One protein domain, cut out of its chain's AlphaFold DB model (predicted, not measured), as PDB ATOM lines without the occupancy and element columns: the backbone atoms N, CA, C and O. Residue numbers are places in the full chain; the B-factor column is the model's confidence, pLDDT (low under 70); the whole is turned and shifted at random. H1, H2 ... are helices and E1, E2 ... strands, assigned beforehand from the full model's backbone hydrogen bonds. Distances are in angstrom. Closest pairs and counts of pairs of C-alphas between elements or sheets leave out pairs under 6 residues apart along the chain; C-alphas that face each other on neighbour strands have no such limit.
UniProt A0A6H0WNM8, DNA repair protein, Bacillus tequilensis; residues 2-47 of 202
ATOM      1  N   ALA A   2     161.398 226.988 233.183       94.94
ATOM      2  CA  ALA A   2     162.237 227.930 232.408       94.94
ATOM      3  C   ALA A   2     162.478 227.552 230.929       94.94
ATOM      4  O   ALA A   2     162.285 228.383 230.048       94.94
ATOM      5  N   LYS A   3     162.807 226.285 230.638       95.81
ATOM      6  CA  LYS A   3     162.939 225.801 229.249       95.81
ATOM      7  C   LYS A   3     161.644 225.947 228.442       95.81
ATOM      8  O   LYS A   3     161.696 226.322 227.283       95.81
ATOM      9  N   ALA A   4     160.486 225.703 229.060       96.94
ATOM     10  CA  ALA A   4     159.193 225.850 228.392       96.94
ATOM     11  C   ALA A   4     158.894 227.317 228.030       96.94
ATOM     12  O   ALA A   4     158.325 227.577 226.972       96.94
ATOM     13  N   ILE A   5     159.333 228.269 228.866       96.00
ATOM     14  CA  ILE A   5     159.255 229.709 228.571       96.00
ATOM     15  C   ILE A   5     160.155 230.054 227.377       96.00
ATOM     16  O   ILE A   5     159.680 230.672 226.432       96.00
ATOM     17  N   GLN A   6     161.416 229.602 227.373       97.12
ATOM     18  CA  GLN A   6     162.320 229.806 226.233       97.12
ATOM     19  C   GLN A   6     161.756 229.216 224.933       97.12
ATOM     20  O   GLN A   6     161.752 229.887 223.905       97.12
ATOM     21  N   SER A   7     161.236 227.985 224.978       96.94
ATOM     22  CA  SER A   7     160.639 227.336 223.807       96.94
ATOM     23  C   SER A   7     159.400 228.070 223.296       96.94
ATOM     24  O   SER A   7     159.220 228.162 222.087       96.94
ATOM     25  N   SER A   8     158.562 228.606 224.188       97.50
ATOM     26  CA  SER A   8     157.369 229.368 223.792       97.50
ATOM     27  C   SER A   8     157.742 230.724 223.191       97.50
ATOM     28  O   SER A   8     157.252 231.053 222.119       97.50
ATOM     29  N   MET A   9     158.701 231.441 223.790       97.25
ATOM     30  CA  MET A   9     159.253 232.689 223.237       97.25
ATOM     31  C   MET A   9     159.820 232.507 221.825       97.25
ATOM     32  O   MET A   9     159.568 233.324 220.940       97.25
ATOM     33  N   TRP A  10     160.553 231.415 221.597       97.19
ATOM     34  CA  TRP A  10     161.085 231.098 220.276       97.19
ATOM     35  C   TRP A  10     159.983 230.725 219.281       97.19
ATOM     36  O   TRP A  10     159.963 231.237 218.167       97.19
ATOM     37  N   ARG A  11     159.050 229.854 219.680       97.81
ATOM     38  CA  ARG A  11     157.969 229.374 218.810       97.81
ATOM     39  C   ARG A  11     157.012 230.490 218.391       97.81
ATOM     40  O   ARG A  11     156.569 230.496 217.251       97.81
ATOM     41  N   GLU A  12     156.670 231.390 219.307       97.81
ATOM     42  CA  GLU A  12     155.650 232.421 219.079       97.81
ATOM     43  C   GLU A  12     156.235 233.704 218.487       97.81
ATOM     44  O   GLU A  12     155.586 234.340 217.661       97.81
ATOM     45  N   PHE A  13     157.463 234.071 218.868       97.25
ATOM     46  CA  PHE A  13     158.050 235.363 218.499       97.25
ATOM     47  C   PHE A  13     159.380 235.259 217.745       97.25
ATOM     48  O   PHE A  13     159.896 236.280 217.298       97.25
ATOM     49  N   GLY A  14     159.979 234.069 217.620       96.12
ATOM     50  CA  GLY A  14     161.318 233.912 217.037       96.12
ATOM     51  C   GLY A  14     162.423 234.567 217.873       96.12
ATOM     52  O   GLY A  14     163.498 234.871 217.357       96.12
ATOM     53  N   LEU A  15     162.170 234.823 219.162       96.25
ATOM     54  CA  LEU A  15     163.092 235.529 220.048       96.25
ATOM     55  C   LEU A  15     163.747 234.570 221.039       96.25
ATOM     56  O   LEU A  15     163.074 233.832 221.761       96.25
ATOM     57  N   MET A  16     165.077 234.622 221.121       93.75
ATOM     58  CA  MET A  16     165.810 233.962 222.199       93.75
ATOM     59  C   MET A  16     165.683 234.776 223.488       93.75
ATOM     60  O   MET A  16     165.820 236.000 223.477       93.75
ATOM     61  N   CYS A  17     165.478 234.100 224.616       95.00
ATOM     62  CA  CYS A  17     165.470 234.743 225.925       95.00
ATOM     63  C   CYS A  17     166.380 234.016 226.917       95.00
ATOM     64  O   CYS A  17     166.687 232.829 226.775       95.00
ATOM     65  N   THR A  18     166.815 234.753 227.936       97.38
ATOM     66  CA  THR A  18     167.568 234.209 229.069       97.38
ATOM     67  C   THR A  18     166.744 234.320 230.342       97.38
ATOM     68  O   THR A  18     165.931 235.231 230.491       97.38
ATOM     69  N   VAL A  19     166.923 233.365 231.251       98.00
ATOM     70  CA  VAL A  19     166.126 233.222 232.471       98.00
ATOM     71  C   VAL A  19     167.062 233.148 233.673       98.00
ATOM     72  O   VAL A  19     167.936 232.281 233.746       98.00
ATOM     73  N   GLY A  20     166.899 234.071 234.616       97.75
ATOM     74  CA  GLY A  20     167.515 234.003 235.940       97.75
ATOM     75  C   GLY A  20     166.476 233.545 236.950       97.75
ATOM     76  O   GLY A  20     165.354 234.043 236.946       97.75
ATOM     77  N   ILE A  21     166.833 232.574 237.781       98.00
ATOM     78  CA  ILE A  21     165.948 231.987 238.789       98.00
ATOM     79  C   ILE A  21     166.595 232.206 240.150       98.00
ATOM     80  O   ILE A  21     167.747 231.819 240.336       98.00
ATOM     81  N   GLY A  22     165.867 232.764 241.110       96.69
ATOM     82  CA  GLY A  22     166.350 232.859 242.480       96.69
ATOM     83  C   GLY A  22     165.252 232.831 243.530       96.69
ATOM     84  O   GLY A  22     164.071 232.844 243.195       96.69
ATOM     85  N   ASP A  23     165.664 232.755 244.796       95.69
ATOM     86  CA  ASP A  23     164.744 232.648 245.941       95.69
ATOM     87  C   ASP A  23     163.993 233.970 246.230       95.69
ATOM     88  O   ASP A  23     162.992 233.971 246.937       95.69
ATOM     89  N   ASN A  24     164.450 235.090 245.656       95.00
ATOM     90  CA  ASN A  24     163.784 236.395 245.662       95.00
ATOM     91  C   ASN A  24     164.079 237.171 244.355       95.00
ATOM     92  O   ASN A  24     164.782 236.676 243.460       95.00
ATOM     93  N   MET A  25     163.528 238.383 244.222       93.75
ATOM     94  CA  MET A  25     163.681 239.216 243.020       93.75
ATOM     95  C   MET A  25     165.139 239.619 242.768       93.75
ATOM     96  O   MET A  25     165.621 239.498 241.636       93.75
ATOM     97  N   LEU A  26     165.860 240.031 243.815       95.50
ATOM     98  CA  LEU A  26     167.279 240.373 243.745       95.50
ATOM     99  C   LEU A  26     168.122 239.210 243.203       95.50
ATOM    100  O   LEU A  26     168.838 239.378 242.213       95.50
ATOM    101  N   LEU A  27     168.021 238.019 243.801       97.25
ATOM    102  CA  LEU A  27     168.784 236.841 243.374       97.25
ATOM    103  C   LEU A  27     168.418 236.410 241.953       97.25
ATOM    104  O   LEU A  27     169.306 236.063 241.176       97.25
ATOM    105  N   SER A  28     167.141 236.500 241.574       96.50
ATOM    106  CA  SER A  28     166.701 236.230 240.199       96.50
ATOM    107  C   SER A  28     167.360 237.186 239.199       96.50
ATOM    108  O   SER A  28     167.846 236.758 238.147       96.50
ATOM    109  N   LYS A  29     167.442 238.482 239.537       96.06
ATOM    110  CA  LYS A  29     168.083 239.498 238.690       96.06
ATOM    111  C   LYS A  29     169.593 239.300 238.588       96.06
ATOM    112  O   LYS A  29     170.147 239.403 237.492       96.06
ATOM    113  N   LEU A  30     170.247 238.991 239.705       96.81
ATOM    114  CA  LEU A  30     171.682 238.721 239.754       96.81
ATOM    115  C   LEU A  30     172.035 237.451 238.971       96.81
ATOM    116  O   LEU A  30     172.953 237.489 238.152       96.81
ATOM    117  N   ALA A  31     171.264 236.370 239.128       97.81
ATOM    118  CA  ALA A  31     171.417 235.150 238.338       97.81
ATOM    119  C   ALA A  31     171.310 235.437 236.834       97.81
ATOM    120  O   ALA A  31     172.109 234.931 236.044       97.81
ATOM    121  N   LEU A  32     170.349 236.278 236.436       97.19
ATOM    122  CA  LEU A  32     170.166 236.682 235.044       97.19
ATOM    123  C   LEU A  32     171.387 237.443 234.502       97.19
ATOM    124  O   LEU A  32     171.938 237.078 233.462       97.19
ATOM    125  N   ASP A  33     171.799 238.509 235.191       95.75
ATOM    126  CA  ASP A  33     172.831 239.428 234.699       95.75
ATOM    127  C   ASP A  33     174.246 238.857 234.769       95.75
ATOM    128  O   ASP A  33     175.062 239.102 233.875       95.75
ATOM    129  N   LEU A  34     174.555 238.124 235.838       96.25
ATOM    130  CA  LEU A  34     175.920 237.703 236.130       96.25
ATOM    131  C   LEU A  34     176.263 236.349 235.511       96.25
ATOM    132  O   LEU A  34     177.432 236.148 235.163       96.25
ATOM    133  N   GLU A  35     175.277 235.467 235.333       96.69
ATOM    134  CA  GLU A  35     175.498 234.077 234.919       96.69
ATOM    135  C   GLU A  35     174.671 233.686 233.685       96.69
ATOM    136  O   GLU A  35     175.248 233.351 232.652       96.69
ATOM    137  N   SER A  36     173.341 233.799 233.738       96.81
ATOM    138  CA  SER A  36     172.425 233.283 232.707       96.81
ATOM    139  C   SER A  36     172.753 233.784 231.296       96.81
ATOM    140  O   SER A  36     172.879 232.983 230.373       96.81
ATOM    141  N   LYS A  37     173.001 235.094 231.136       94.25
ATOM    142  CA  LYS A  37     173.380 235.724 229.852       94.25
ATOM    143  C   LYS A  37     174.675 235.193 229.230       94.25
ATOM    144  O   LYS A  37     174.907 235.411 228.047       94.25
ATOM    145  N   LYS A  38     175.533 234.543 230.017       95.38
ATOM    146  CA  LYS A  38     176.829 234.004 229.577       95.38
ATOM    147  C   LYS A  38     176.783 232.495 229.352       95.38
ATOM    148  O   LYS A  38     177.696 231.934 228.753       95.38
ATOM    149  N   MET A  39     175.746 231.827 229.852       95.00
ATOM    150  CA  MET A  39     175.574 230.390 229.691       95.00
ATOM    151  C   MET A  39     174.968 230.072 228.329       95.00
ATOM    152  O   MET A  39     174.018 230.718 227.896       95.00
ATOM    153  N   LYS A  40     175.438 228.992 227.695       93.75
ATOM    154  CA  LYS A  40     174.857 228.494 226.436       93.75
ATOM    155  C   LYS A  40     173.377 228.121 226.570       93.75
ATOM    156  O   LYS A  40     172.626 228.262 225.618       93.75
ATOM    157  N   SER A  41     172.958 227.652 227.749       95.12
ATOM    158  CA  SER A  41     171.550 227.359 228.037       95.12
ATOM    159  C   SER A  41     170.688 228.617 228.154       95.12
ATOM    160  O   SER A  41     169.467 228.523 228.052       95.12
ATOM    161  N   GLY A  42     171.289 229.776 228.441       96.50
ATOM    162  CA  GLY A  42     170.549 230.975 228.810       96.50
ATOM    163  C   GLY A  42     169.731 230.815 230.096       96.50
ATOM    164  O   GLY A  42     168.724 231.496 230.247       96.50
ATOM    165  N   ILE A  43     170.082 229.881 230.989       97.88
ATOM    166  CA  ILE A  43     169.376 229.661 232.262       97.88
ATOM    167  C   ILE A  43     170.394 229.532 233.390       97.88
ATOM    168  O   ILE A  43     171.238 228.640 233.329       97.88
ATOM    169  N   ALA A  44     170.243 230.338 234.444       98.06
ATOM    170  CA  ALA A  44     170.997 230.205 235.691       98.06
ATOM    171  C   ALA A  44     170.069 230.239 236.912       98.06
ATOM    172  O   ALA A  44     169.030 230.906 236.894       98.06
ATOM    173  N   ARG A  45     170.466 229.535 237.978       97.94
ATOM    174  CA  ARG A  45     169.754 229.500 239.259       97.94
ATOM    175  C   ARG A  45     170.682 229.881 240.405       97.94
ATOM    176  O   ARG A  45     171.781 229.336 240.486       97.94
ATOM    177  N   TRP A  46     170.238 230.808 241.250       97.88
ATOM    178  CA  TRP A  46     170.932 231.256 242.457       97.88
ATOM    179  C   TRP A  46     170.032 231.073 243.678       97.88
ATOM    180  O   TRP A  46     168.893 231.533 243.685       97.88
ATOM    181  N   ARG A  47     170.546 230.436 244.720       97.94
ATOM    182  CA  ARG A  47     169.910 230.310 246.034       97.94
ATOM    183  C   ARG A  47     170.726 231.032 247.103       97.94
ATOM    184  O   ARG A  47     171.847 231.459 246.837       97.94
TER     185      ARG A  47
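AT A GLANCE: This is residues 2 to 47 of the 202 residues of the protein "DNA repair protein" of Bacillus tequilensis (UniProt A0A6H0WNM8). A short two-strand parallel ribbon, E1 and E2, has H2 over one face, while H1 reaches away beyond one end of the ribbon and makes much of the length. The 46 printed residues hold H1, E1, H2 and E2 in that order; the class is mixed, helices and strands. The whole is compact, with a radius of gyration of the C-alphas of 10.6 A, yet elongated, spanning 30 by 18 by 12 A.

IN THESE COORDINATES: H1, residues 2 to 13, begins at C-alpha 2 (162.237, 227.930, 232.408) and measures 16.3 A. E1 is residues 19 to 22, 10.0 A. H2 is residues 25 to 34, 14.1 A. E2, residues 43 to 46, 10.4 A, ends at C-alpha 46 (170.932, 231.256, 242.457).

HOW THE PARTS SIT: E1 and E2 are parallel neighbours at 14 degrees; N 46 and O 21 are within hydrogen-bond range, 2.8 A. E1, H2 and E2 form a strand-helix-strand unit, two parallel neighbour strands with a helix between them along the chain, its crossover left-handed. The closest C-alphas of E1 and H2 are Gly 20 and Leu 32, 3.9 A; of H2 and E2, Ala 31 and Ala 44, 5.6 A. Those of H1 and E1 are Ala 2 and Val 19, 6.6 A. H1 and H2 are apart. In both helices every O i to N i+4 pair is within hydrogen-bond range.

THE WHOLE: The farthest C-alphas, Glu 12 and Arg 47, are 30.6 A apart. The printed part has no cut, no link is long, and no printed residue is under 70 in pLDDT.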